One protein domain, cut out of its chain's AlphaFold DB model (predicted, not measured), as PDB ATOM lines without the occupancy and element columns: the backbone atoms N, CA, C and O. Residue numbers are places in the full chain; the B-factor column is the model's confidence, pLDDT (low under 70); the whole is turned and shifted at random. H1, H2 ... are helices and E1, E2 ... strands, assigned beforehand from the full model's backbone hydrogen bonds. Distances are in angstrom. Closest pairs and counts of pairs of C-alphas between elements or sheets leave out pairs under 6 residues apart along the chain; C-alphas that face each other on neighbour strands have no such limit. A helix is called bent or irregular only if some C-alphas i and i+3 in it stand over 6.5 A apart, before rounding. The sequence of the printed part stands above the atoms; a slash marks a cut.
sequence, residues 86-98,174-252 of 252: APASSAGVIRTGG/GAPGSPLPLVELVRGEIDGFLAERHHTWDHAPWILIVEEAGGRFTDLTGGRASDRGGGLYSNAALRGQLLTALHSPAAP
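What this domain is: This is residues 86 to 98 and 174 to 252 of the 252 residues of the protein "Histidinol-phosphatase" of Geodermatophilus dictyosporus (UniProt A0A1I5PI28). A four-stranded sheet forms the middle of this domain, with H1 and H2 side by side over one face and the single helix H3 over the other; residues 247 to 252, of which 247 belongs to H3, stick out as a free end. The printed part has 92 residues with three named helices and four named strands, in the order E1, H1, E2, H2, E3, E4, H3. The sheet runs E1, E2, E4, E3, wholly antiparallel, and the class is mixed, helices and strands. The whole is compact, with a radius of gyration of the C-alphas of 12.3 A and spans of 36 by 26 by 25 A.

Where its parts are: In the sheet, E1 is residues 91 to 94, 10.0 A long, beginning at C-alpha 91 (164.555, 199.595, 164.346). E2 is residues 192 to 196, 13.1 A; E4 is residues 230 to 235, 16.7 A; E3 is residues 215 to 219, 13.7 A. H1 is residues 180 to 186, 9.8 A. H2, the longest helix, is residues 200 to 212, 18.3 A, with C-alpha 200 at (166.950, 196.822, 149.052). H2 is only just irregular: C-alphas 202 and 205 are 6.9 A apart. H3 is residues 239 to 247, 12.4 A, ending at C-alpha 247 (179.959, 194.620, 168.632).

How they stand to each other: E1 and E3 are the edge strands. E1 and E2 are antiparallel at 166 degrees, with N 94 and O 192 within hydrogen-bond range at 2.8 A. E2 and E4 stand at 174 degrees, with N 193 and O 233 at 2.8 A. E3 and E4 form a hairpin at 157 degrees, with N 216 and O 234 at 2.8 A. E2, H2 and E3 make a split strand-helix-strand unit, two strands running the same way with E4 between them in the sheet; its crossover is right-handed. H2 is on the sheet at a height of 9.1 A, over E4 and E3 and along the strands, at 21 degrees to E3 on the local plane; its closest C-alphas to E3 are those of Ile 207 and Phe 217, 5.9 A apart. H1 is on the same face, at a height of 8.4 A, slantwise to the strands at 36 degrees to E4 on the local plane. H1 and H2 touch, with residues 206 to 210 of H2 alone, at a shallow tilt of 30 degrees, the same way; their closest C-alphas are those of Val 186 and Val 210, 5.9 A. H3 is on the opposite face, at a height of 9.6 A, over E2 and E4; its closest C-alphas to E4 are those of Leu 242 and Ser 234, 7.9 A. H3 is apart from H1 and H2. In H1 and H3 every O i to N i+4 pair is within hydrogen-bond range; in H2, 6 of 9.

The domain as a whole: The two C-alphas farthest apart, those of Glu 212 and Pro 252, are 39.6 A apart. Residues 99 to 173 are not printed, and C-alphas 98 and 174 are 18.3 A apart across that cut. Of the links that are printed whole, none is long. Residues 86 to 98, 174 to 178 and 248 to 252 have pLDDT under 70; the mean of the printed part is 74.6.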
ATOM      1  N   ALA A  86     155.980 200.633 153.929       46.00
ATOM      2  CA  ALA A  86     155.106 199.969 154.889       46.00
ATOM      3  C   ALA A  86     155.793 199.795 156.264       46.00
ATOM      4  O   ALA A  86     157.010 199.630 156.364       46.00
ATOM      5  N   PRO A  87     155.037 199.791 157.382       38.34
ATOM      6  CA  PRO A  87     155.613 199.609 158.711       38.34
ATOM      7  C   PRO A  87     155.877 198.125 159.004       38.34
ATOM      8  O   PRO A  87     154.984 197.427 159.488       38.34
ATOM      9  N   ALA A  88     157.099 197.639 158.774       32.78
ATOM     10  CA  ALA A  88     157.517 196.323 159.268       32.78
ATOM     11  C   ALA A  88     159.041 196.194 159.456       32.78
ATOM     12  O   ALA A  88     159.712 195.500 158.704       32.78
ATOM     13  N   SER A  89     159.603 196.800 160.505       36.84
ATOM     14  CA  SER A  89     160.983 196.502 160.923       36.84
ATOM     15  C   SER A  89     161.236 196.799 162.403       36.84
ATOM     16  O   SER A  89     160.736 197.779 162.950       36.84
ATOM     17  N   SER A  90     162.017 195.953 163.080       41.22
ATOM     18  CA  SER A  90     162.610 196.285 164.379       41.22
ATOM     19  C   SER A  90     163.734 197.291 164.133       41.22
ATOM     20  O   SER A  90     164.716 196.961 163.478       41.22
ATOM     21  N   ALA A  91     163.578 198.534 164.587       51.69
ATOM     22  CA  ALA A  91     164.555 199.595 164.346       51.69
ATOM     23  C   ALA A  91     164.850 200.380 165.630       51.69
ATOM     24  O   ALA A  91     163.962 200.590 166.462       51.69
ATOM     25  N   GLY A  92     166.102 200.820 165.784       48.22
ATOM     26  CA  GLY A  92     166.585 201.541 166.962       48.22
ATOM     27  C   GLY A  92     167.255 202.864 166.598       48.22
ATOM     28  O   GLY A  92     168.134 202.913 165.739       48.22
ATOM     29  N   VAL A  93     166.862 203.948 167.274       54.84
ATOM     30  CA  VAL A  93     167.480 205.275 167.123       54.84
ATOM     31  C   VAL A  93     168.586 205.454 168.158       54.84
ATOM     32  O   VAL A  93     168.358 205.262 169.355       54.84
ATOM     33  N   ILE A  94     169.772 205.869 167.708       50.06
ATOM     34  CA  ILE A  94     170.936 206.113 168.559       50.06
ATOM     35  C   ILE A  94     171.183 207.623 168.650       50.06
ATOM     36  O   ILE A  94     171.544 208.287 167.677       50.06
ATOM     37  N   ARG A  95     171.008 208.171 169.857       54.22
ATOM     38  CA  ARG A  95     171.376 209.552 170.197       54.22
ATOM     39  C   ARG A  95     172.594 209.550 171.097       54.22
ATOM     40  O   ARG A  95     172.562 208.942 172.165       54.22
ATOM     41  N   THR A  96     173.623 210.293 170.715       44.34
ATOM     42  CA  THR A  96     174.708 210.656 171.624       44.34
ATOM     43  C   THR A  96     174.483 212.100 172.098       44.34
ATOM     44  O   THR A  96     173.841 212.909 171.434       44.34
ATOM     45  N   GLY A  97     174.819 212.396 173.354       37.72
ATOM     46  CA  GLY A  97     174.279 213.556 174.072       37.72
ATOM     47  C   GLY A  97     174.589 214.927 173.449       37.72
ATOM     48  O   GLY A  97     175.743 215.279 173.233       37.72
ATOM     49  N   GLY A  98     173.543 215.747 173.306       32.06
ATOM     50  CA  GLY A  98     173.605 217.168 172.963       32.06
ATOM     51  C   GLY A  98     172.239 217.833 173.139       32.06
ATOM     52  O   GLY A  98     171.472 217.975 172.195       32.06
ATOM     53  N   GLY A 174     161.695 205.045 167.407       39.06
ATOM     54  CA  GLY A 174     161.088 205.609 166.212       39.06
ATOM     55  C   GLY A 174     160.014 204.644 165.719       39.06
ATOM     56  O   GLY A 174     160.114 203.434 165.934       39.06
ATOM     57  N   ALA A 175     158.951 205.166 165.110       38.47
ATOM     58  CA  ALA A 175     157.925 204.297 164.556       38.47
ATOM     59  C   ALA A 175     158.580 203.325 163.544       38.47
ATOM     60  O   ALA A 175     159.292 203.799 162.653       38.47
ATOM     61  N   PRO A 176     158.379 202.003 163.688       42.91
ATOM     62  CA  PRO A 176     158.992 201.001 162.817       42.91
ATOM     63  C   PRO A 176     158.603 201.254 161.350       42.91
ATOM     64  O   PRO A 176     157.439 201.552 161.074       42.91
ATOM     65  N   GLY A 177     159.575 201.196 160.433       54.94
ATOM     66  CA  GLY A 177     159.394 201.490 159.000       54.94
ATOM     67  C   GLY A 177     159.186 202.969 158.636       54.94
ATOM     68  O   GLY A 177     158.811 203.286 157.514       54.94
ATOM     69  N   SER A 178     159.390 203.908 159.565       65.75
ATOM     70  CA  SER A 178     159.319 205.332 159.236       65.75
ATOM     71  C   SER A 178     160.645 205.834 158.655       65.75
ATOM     72  O   SER A 178     161.684 205.592 159.266       65.75
ATOM     73  N   PRO A 179     160.636 206.640 157.576       72.31
ATOM     74  CA  PRO A 179     161.839 207.334 157.117       72.31
ATOM     75  C   PRO A 179     162.289 208.456 158.068       72.31
ATOM     76  O   PRO A 179     163.348 209.049 157.870       72.31
ATOM     77  N   LEU A 180     161.497 208.793 159.094       77.19
ATOM     78  CA  LEU A 180     161.762 209.939 159.967       77.19
ATOM     79  C   LEU A 180     163.136 209.897 160.651       77.19
ATOM     80  O   LEU A 180     163.814 210.915 160.579       77.19
ATOM     81  N   PRO A 181     163.619 208.778 161.227       80.94
ATOM     82  CA  PRO A 181     164.966 208.729 161.792       80.94
ATOM     83  C   PRO A 181     166.060 209.024 160.763       80.94
ATOM     84  O   PRO A 181     167.060 209.656 161.082       80.94
ATOM     85  N   LEU A 182     165.874 208.622 159.504       83.62
ATOM     86  CA  LEU A 182     166.832 208.917 158.440       83.62
ATOM     87  C   LEU A 182     166.801 210.406 158.067       83.62
ATOM     88  O   LEU A 182     167.853 211.010 157.871       83.62
ATOM     89  N   VAL A 183     165.620 211.034 158.068       82.88
ATOM     90  CA  VAL A 183     165.484 212.495 157.933       82.88
ATOM     91  C   VAL A 183     166.148 213.226 159.104       82.88
ATOM     92  O   VAL A 183     166.884 214.188 158.887       82.88
ATOM     93  N   GLU A 184     165.910 212.778 160.336       82.69
ATOM     94  CA  GLU A 184     166.520 213.321 161.553       82.69
ATOM     95  C   GLU A 184     168.052 213.200 161.494       82.69
ATOM     96  O   GLU A 184     168.758 214.156 161.813       82.69
ATOM     97  N   LEU A 185     168.580 212.072 161.008       82.06
ATOM     98  CA  LEU A 185     170.017 211.860 160.829       82.06
ATOM     99  C   LEU A 185     170.606 212.826 159.799       82.06
ATOM    100  O   LEU A 185     171.611 213.480 160.073       82.06
ATOM    101  N   VAL A 186     169.972 212.955 158.631       85.12
ATOM    102  CA  VAL A 186     170.405 213.878 157.565       85.12
ATOM    103  C   VAL A 186     170.408 215.329 158.053       85.12
ATOM    104  O   VAL A 186     171.279 216.112 157.678       85.12
ATOM    105  N   ARG A 187     169.469 215.692 158.933       83.25
ATOM    106  CA  ARG A 187     169.409 217.017 159.574       83.25
ATOM    107  C   ARG A 187     170.403 217.199 160.723       83.25
ATOM    108  O   ARG A 187     170.550 218.318 161.211       83.25
ATOM    109  N   GLY A 188     171.088 216.138 161.149       82.62
ATOM    110  CA  GLY A 188     171.997 216.150 162.296       82.62
ATOM    111  C   GLY A 188     171.283 216.213 163.650       82.62
ATOM    112  O   GLY A 188     171.861 216.691 164.623       82.62
ATOM    113  N   GLU A 189     170.024 215.775 163.719       84.75
ATOM    114  CA  GLU A 189     169.223 215.711 164.951       84.75
ATOM    115  C   GLU A 189     169.501 214.427 165.760       84.75
ATOM    116  O   GLU A 189     169.329 214.408 166.984       84.75
ATOM    117  N   ILE A 190     169.960 213.369 165.083       84.12
ATOM    118  CA  ILE A 190     170.450 212.117 165.674       84.12
ATOM    119  C   ILE A 190     171.812 211.745 165.073       84.12
ATOM    120  O   ILE A 190     172.192 212.252 164.020       84.12
ATOM    121  N   ASP A 191     172.535 210.836 165.730       84.06
ATOM    122  CA  ASP A 191     173.912 210.474 165.356       84.06
ATOM    123  C   ASP A 191     174.021 209.117 164.666       84.06
ATOM    124  O   ASP A 191     174.988 208.855 163.943       84.06
ATOM    125  N   GLY A 192     173.042 208.246 164.900       86.62
ATOM    126  CA  GLY A 192     172.961 206.955 164.250       86.62
ATOM    127  C   GLY A 192     171.562 206.362 164.276       86.62
ATOM    128  O   GLY A 192     170.753 206.632 165.162       86.62
ATOM    129  N   PHE A 193     171.294 205.521 163.292       88.31
ATOM    130  CA  PHE A 193     170.065 204.766 163.154       88.31
ATOM    131  C   PHE A 193     170.418 203.349 162.715       88.31
ATOM    132  O   PHE A 193     171.031 203.151 161.664       88.31
ATOM    133  N   LEU A 194     170.069 202.373 163.551       87.62
ATOM    134  CA  LEU A 194     170.230 200.964 163.227       87.62
ATOM    135  C   LEU A 194     168.932 200.473 162.590       87.62
ATOM    136  O   LEU A 194     167.893 200.398 163.254       87.62
ATOM    137  N   ALA A 195     169.014 200.160 161.302       83.12
ATOM    138  CA  ALA A 195     167.913 199.613 160.533       83.12
ATOM    139  C   ALA A 195     168.127 198.109 160.347       83.12
ATOM    140  O   ALA A 195     169.165 197.692 159.842       83.12
ATOM    141  N   GLU A 196     167.151 197.292 160.733       81.31
ATOM    142  CA  GLU A 196     167.177 195.837 160.540       81.31
ATOM    143  C   GLU A 196     165.930 195.392 159.778       81.31
ATOM    144  O   GLU A 196     164.910 196.073 159.821       81.31
ATOM    145  N   ARG A 197     165.985 194.236 159.115       76.62
ATOM    146  CA  ARG A 197     164.867 193.611 158.386       76.62
ATOM    147  C   ARG A 197     164.253 194.494 157.293       76.62
ATOM    148  O   ARG A 197     163.044 194.487 157.115       76.62
ATOM    149  N   HIS A 198     165.086 195.238 156.581       74.44
ATOM    150  CA  HIS A 198     164.666 196.079 155.458       74.44
ATOM    151  C   HIS A 198     165.116 195.465 154.130       74.44
ATOM    152  O   HIS A 198     166.139 194.778 154.056       74.44
ATOM    153  N   HIS A 199     164.353 195.718 153.079       82.88
ATOM    154  CA  HIS A 199     164.657 195.303 151.722       82.88
ATOM    155  C   HIS A 199     165.561 196.318 151.015       82.88
ATOM    156  O   HIS A 199     165.792 197.435 151.479       82.88
ATOM    157  N   THR A 200     166.072 195.941 149.840       85.62
ATOM    158  CA  THR A 200     166.950 196.822 149.052       85.62
ATOM    159  C   THR A 200     166.255 198.138 148.679       85.62
ATOM    160  O   THR A 200     166.913 199.176 148.652       85.62
ATOM    161  N   TRP A 201     164.939 198.118 148.434       83.62
ATOM    162  CA  TRP A 201     164.152 199.310 148.102       83.62
ATOM    163  C   TRP A 201     163.983 200.282 149.272       83.62
ATOM    164  O   TRP A 201     163.967 201.487 149.042       83.62
ATOM    165  N   ASP A 202     164.047 199.797 150.513       80.44
ATOM    166  CA  ASP A 202     164.043 200.644 151.711       80.44
ATOM    167  C   ASP A 202     165.407 201.305 151.989       80.44
ATOM    168  O   ASP A 202     165.512 202.265 152.753       80.44
ATOM    169  N   HIS A 203     166.494 200.746 151.449       81.62
ATOM    170  CA  HIS A 203     167.862 201.137 151.800       81.62
ATOM    171  C   HIS A 203     168.591 201.877 150.702       81.62
ATOM    172  O   HIS A 203     169.208 202.906 150.975       81.62
ATOM    173  N   ALA A 204     168.545 201.357 149.475       85.06
ATOM    174  CA  ALA A 204     169.312 201.899 148.363       85.06
ATOM    175  C   ALA A 204     169.122 203.416 148.226       85.06
ATOM    176  O   ALA A 204     170.131 204.112 148.065       85.06
ATOM    177  N   PRO A 205     167.900 203.963 148.412       82.94
ATOM    178  CA  PRO A 205     167.750 205.394 148.337       82.94
ATOM    179  C   PRO A 205     168.394 206.157 149.508       82.94
ATOM    180  O   PRO A 205     169.107 207.150 149.342       82.94
ATOM    181  N   TRP A 206     168.183 205.671 150.725       86.00
ATOM    182  CA  TRP A 206     168.673 206.336 151.928       86.00
ATOM    183  C   TRP A 206     170.185 206.273 152.090       86.00
ATOM    184  O   TRP A 206     170.759 207.212 152.638       86.00
ATOM    185  N   ILE A 207     170.840 205.224 151.591       88.25
ATOM    186  CA  ILE A 207     172.305 205.127 151.577       88.25
ATOM    187  C   ILE A 207     172.893 206.328 150.835       88.25
ATOM    188  O   ILE A 207     173.728 207.034 151.398       88.25
ATOM    189  N   LEU A 208     172.403 206.609 149.624       86.25
ATOM    190  CA  LEU A 208     172.888 207.727 148.816       86.25
ATOM    191  C   LEU A 208     172.590 209.073 149.484       86.25
ATOM    192  O   LEU A 208     173.493 209.888 149.637       86.25
ATOM    193  N   ILE A 209     171.353 209.291 149.948       86.25
ATOM    194  CA  ILE A 209     170.960 210.554 150.600       86.25
ATOM    195  C   ILE A 209     171.816 210.824 151.847       86.25
ATOM    196  O   ILE A 209     172.301 211.940 152.042       86.25
ATOM    197  N   VAL A 210     172.017 209.815 152.700       87.94
ATOM    198  CA  VAL A 210     172.812 209.949 153.929       87.94
ATOM    199  C   VAL A 210     174.281 210.200 153.608       87.94
ATOM    200  O   VAL A 210     174.909 211.029 154.267       87.94
ATOM    201  N   GLU A 211     174.848 209.521 152.614       89.50
ATOM    202  CA  GLU A 211     176.253 209.707 152.243       89.50
ATOM    203  C   GLU A 211     176.518 211.059 151.574       89.50
ATOM    204  O   GLU A 211     177.511 211.706 151.915       89.50
ATOM    205  N   GLU A 212     175.610 211.542 150.722       87.81
ATOM    206  CA  GLU A 212     175.674 212.895 150.153       87.81
ATOM    207  C   GLU A 212     175.532 213.976 151.233       87.81
ATOM    208  O   GLU A 212     176.201 215.013 151.191       87.81
ATOM    209  N   ALA A 213     174.741 213.707 152.277       86.56
ATOM    210  CA  ALA A 213     174.669 214.558 153.460       86.56
ATOM    211  C   ALA A 213     175.936 214.495 154.337       86.56
ATOM    212  O   ALA A 213     176.036 215.244 155.307       86.56
ATOM    213  N   GLY A 214     176.923 213.648 154.025       88.75
ATOM    214  CA  GLY A 214     178.174 213.490 154.781       88.75
ATOM    215  C   GLY A 214     178.131 212.426 155.884       88.75
ATOM    216  O   GLY A 214     179.069 212.322 156.680       88.75
ATOM    217  N   GLY A 215     177.063 211.634 155.947       92.62
ATOM    218  CA  GLY A 215     176.945 210.457 156.800       92.62
ATOM    219  C   GLY A 215     177.613 209.212 156.207       92.62
ATOM    220  O   GLY A 215     178.361 209.264 155.228       92.62
ATOM    221  N   ARG A 216     177.372 208.063 156.842       94.19
ATOM    222  CA  ARG A 216     177.857 206.742 156.425       94.19
ATOM    223  C   ARG A 216     176.800 205.678 156.665       94.19
ATOM    224  O   ARG A 216     176.196 205.655 157.734       94.19
ATOM    225  N   PHE A 217     176.680 204.756 155.719       93.25
ATOM    226  CA  PHE A 217     176.010 203.475 155.916       93.25
ATOM    227  C   PHE A 217     177.045 202.360 156.117       93.25
ATOM    228  O   PHE A 217     178.156 202.411 155.581       93.25
ATOM    229  N   THR A 218     176.726 201.366 156.938       91.88
ATOM    230  CA  THR A 218     177.509 200.135 157.094       91.88
ATOM    231  C   THR A 218     176.551 198.973 157.247       91.88
ATOM    232  O   THR A 218     175.778 198.959 158.201       91.88
ATOM    233  N   ASP A 219     176.595 198.026 156.315       88.88
ATOM    234  CA  ASP A 219     175.746 196.837 156.384       88.88
ATOM    235  C   ASP A 219     176.158 195.907 157.543       88.88
ATOM    236  O   ASP A 219     177.203 196.086 158.175       88.88
ATOM    237  N   LEU A 220     175.336 194.893 157.822       83.44
ATOM    238  CA  LEU A 220     175.571 193.936 158.915       83.44
ATOM    239  C   LEU A 220     176.861 193.103 158.765       83.44
ATOM    240  O   LEU A 220     177.301 192.476 159.724       83.44
ATOM    241  N   THR A 221     177.477 193.094 157.583       83.62
ATOM    242  CA  THR A 221     178.754 192.420 157.294       83.62
ATOM    243  C   THR A 221     179.952 193.377 157.320       83.62
ATOM    244  O   THR A 221     181.083 192.963 157.076       83.62
ATOM    245  N   GLY A 222     179.729 194.662 157.621       85.06
ATOM    246  CA  GLY A 222     180.755 195.708 157.608       85.06
ATOM    247  C   GLY A 222     180.960 196.375 156.241       85.06
ATOM    248  O   GLY A 222     181.814 197.257 156.113       85.06
ATOM    249  N   GLY A 223     180.184 195.979 155.231       88.56
ATOM    250  CA  GLY A 223     180.221 196.504 153.871       88.56
ATOM    251  C   GLY A 223     179.279 197.692 153.642       88.56
ATOM    252  O   GLY A 223     178.966 198.460 154.555       88.56
ATOM    253  N   ARG A 224     178.851 197.864 152.385       88.38
ATOM    254  CA  ARG A 224     177.932 198.925 151.921       88.38
ATOM    255  C   ARG A 224     176.775 198.384 151.070       88.38
ATOM    256  O   ARG A 224     176.163 199.138 150.321       88.38
ATOM    257  N   ALA A 225     176.504 197.086 151.131       85.06
ATOM    258  CA  ALA A 225     175.492 196.456 150.297       85.06
ATOM    259  C   ALA A 225     174.077 196.726 150.843       85.06
ATOM    260  O   ALA A 225     173.812 196.542 152.031       85.06
ATOM    261  N   SER A 226     173.162 197.167 149.975       83.94
ATOM    262  CA  SER A 226     171.778 197.513 150.342       83.94
ATOM    263  C   SER A 226     170.872 196.293 150.541       83.94
ATOM    264  O   SER A 226     169.788 196.420 151.101       83.94
ATOM    265  N   ASP A 227     171.307 195.111 150.102       83.94
ATOM    266  CA  ASP A 227     170.539 193.861 150.088       83.94
ATOM    267  C   ASP A 227     170.822 192.946 151.294       83.94
ATOM    268  O   ASP A 227     170.338 191.818 151.362       83.94
ATOM    269  N   ARG A 228     171.588 193.426 152.280       85.62
ATOM    270  CA  ARG A 228     171.994 192.654 153.469       85.62
ATOM    271  C   ARG A 228     170.997 192.706 154.622       85.62
ATOM    272  O   ARG A 228     171.338 192.347 155.747       85.62
ATOM    273  N   GLY A 229     169.768 193.136 154.351       78.00
ATOM    274  CA  GLY A 229     168.683 193.121 155.328       78.00
ATOM    275  C   GLY A 229     168.797 194.180 156.423       78.00
ATOM    276  O   GLY A 229     168.016 194.132 157.370       78.00
ATOM    277  N   GLY A 230     169.765 195.095 156.365       83.88
ATOM    278  CA  GLY A 230     169.981 196.071 157.427       83.88
ATOM    279  C   GLY A 230     171.367 196.701 157.441       83.88
ATOM    280  O   GLY A 230     172.287 196.280 156.735       83.88
ATOM    281  N   GLY A 231     171.522 197.690 158.312       87.69
ATOM    282  CA  GLY A 231     172.799 198.311 158.616       87.69
ATOM    283  C   GLY A 231     172.686 199.536 159.516       87.69
ATOM    284  O   GLY A 231     171.602 200.014 159.859       87.69
ATOM    285  N   LEU A 232     173.849 200.050 159.900       91.00
ATOM    286  CA  LEU A 232     173.997 201.278 160.662       91.00
ATOM    287  C   LEU A 232     174.125 202.467 159.708       91.00
ATOM    288  O   LEU A 232     175.136 202.616 159.019       91.00
ATOM    289  N   TYR A 233     173.146 203.362 159.748       91.44
ATOM    290  CA  TYR A 233     173.291 204.730 159.268       91.44
ATOM    291  C   TYR A 233     173.889 205.580 160.388       91.44
ATOM    292  O   TYR A 233     173.473 205.469 161.537       91.44
ATOM    293  N   SER A 234     174.885 206.411 160.095       91.19
ATOM    294  CA  SER A 234     175.590 207.181 161.124       91.19
ATOM    295  C   SER A 234     176.187 208.478 160.606       91.19
ATOM    296  O   SER A 234     176.474 208.631 159.418       91.19
ATOM    297  N   ASN A 235     176.452 209.400 161.526       88.00
ATOM    298  CA  ASN A 235     177.410 210.471 161.305       88.00
ATOM    299  C   ASN A 235     178.805 209.865 161.049       88.00
ATOM    300  O   ASN A 235     179.282 209.024 161.820       88.00
ATOM    301  N   ALA A 236     179.496 210.325 160.000       88.69
ATOM    302  CA  ALA A 236     180.819 209.824 159.635       88.69
ATOM    303  C   ALA A 236     181.851 209.892 160.777       88.69
ATOM    304  O   ALA A 236     182.686 208.994 160.888       88.69
ATOM    305  N   ALA A 237     181.787 210.913 161.635       88.50
ATOM    306  CA  ALA A 237     182.706 211.092 162.758       88.50
ATOM    307  C   ALA A 237     182.483 210.077 163.893       88.50
ATOM    308  O   ALA A 237     183.421 209.753 164.620       88.50
ATOM    309  N   LEU A 238     181.257 209.566 164.040       86.12
ATOM    310  CA  LEU A 238     180.865 208.673 165.134       86.12
ATOM    311  C   LEU A 238     180.754 207.206 164.705       86.12
ATOM    312  O   LEU A 238     180.663 206.331 165.564       86.12
ATOM    313  N   ARG A 239     180.839 206.911 163.399       87.94
ATOM    314  CA  ARG A 239     180.752 205.553 162.833       87.94
ATOM    315  C   ARG A 239     181.586 204.524 163.598       87.94
ATOM    316  O   ARG A 239     181.061 203.484 163.977       87.94
ATOM    317  N   GLY A 240     182.872 204.802 163.826       85.75
ATOM    318  CA  GLY A 240     183.771 203.858 164.499       85.75
ATOM    319  C   GLY A 240     183.317 203.535 165.922       85.75
ATOM    320  O   GLY A 240     183.241 202.372 166.296       85.75
ATOM    321  N   GLN A 241     182.929 204.560 166.683       85.19
ATOM    322  CA  GLN A 241     182.448 204.405 168.057       85.19
ATOM    323  C   GLN A 241     181.127 203.632 168.110       85.19
ATOM    324  O   GLN A 241     180.966 202.749 168.948       85.19
ATOM    325  N   LEU A 242     180.204 203.934 167.194       83.69
ATOM    326  CA  LEU A 242     178.912 203.261 167.097       83.69
ATOM    327  C   LEU A 242     179.068 201.785 166.707       83.69
ATOM    328  O   LEU A 242     178.449 200.928 167.327       83.69
ATOM    329  N   LEU A 243     179.941 201.465 165.746       84.69
ATOM    330  CA  LEU A 243     180.228 200.076 165.378       84.69
ATOM    331  C   LEU A 243     180.887 199.307 166.524       84.69
ATOM    332  O   LEU A 243     180.518 198.163 166.774       84.69
ATOM    333  N   THR A 244     181.832 199.911 167.246       82.69
ATOM    334  CA  THR A 244     182.422 199.274 168.432       82.69
ATOM    335  C   THR A 244     181.364 199.014 169.502       82.69
ATOM    336  O   THR A 244     181.350 197.932 170.085       82.69
ATOM    337  N   ALA A 245     180.454 199.962 169.737       77.81
ATOM    338  CA  ALA A 245     179.373 199.792 170.703       77.81
ATOM    339  C   ALA A 245     178.418 198.647 170.328       77.81
ATOM    340  O   ALA A 245     178.003 197.905 171.211       77.81
ATOM    341  N   LEU A 246     178.114 198.463 169.037       74.31
ATOM    342  CA  LEU A 246     177.252 197.374 168.557       74.31
ATOM    343  C   LEU A 246     177.897 195.984 168.682       74.31
ATOM    344  O   LEU A 246     177.190 195.007 168.901       74.31
ATOM    345  N   HIS A 247     179.224 195.890 168.556       71.56
ATOM    346  CA  HIS A 247     179.959 194.620 168.632       71.56
ATOM    347  C   HIS A 247     180.544 194.316 170.019       71.56
ATOM    348  O   HIS A 247     181.155 193.263 170.208       71.56
ATOM    349  N   SER A 248     180.406 195.224 170.987       51.81
ATOM    350  CA  SER A 248     180.878 194.965 172.347       51.81
ATOM    351  C   SER A 248     179.933 193.967 173.029       51.81
ATOM    352  O   SER A 248     178.726 194.211 173.044       51.81
ATOM    353  N   PRO A 249     180.433 192.858 173.608       36.78
ATOM    354  CA  PRO A 249     179.596 191.978 174.409       36.78
ATOM    355  C   PRO A 249     179.017 192.782 175.576       36.78
ATOM    356  O   PRO A 249     179.734 193.562 176.210       36.78
ATOM    357  N   ALA A 250     177.721 192.612 175.847       38.38
ATOM    358  CA  ALA A 250     177.125 193.136 177.068       38.38
ATOM    359  C   ALA A 250     177.952 192.604 178.246       38.38
ATOM    360  O   ALA A 250     178.163 191.393 178.351       38.38
ATOM    361  N   ALA A 251     178.496 193.505 179.067       36.56
ATOM    362  CA  ALA A 251     179.221 193.098 180.262       36.56
ATOM    363  C   ALA A 251     178.281 192.240 181.139       36.56
ATOM    364  O   ALA A 251     177.097 192.580 181.221       36.56
ATOM    365  N   PRO A 252     178.780 191.129 181.711       39.38
ATOM    366  CA  PRO A 252     177.971 190.197 182.495       39.38
ATOM    367  C   PRO A 252     177.323 190.852 183.719       39.38
ATOM    368  O   PRO A 252     177.931 191.792 184.287       39.38
TER     369      PRO A 252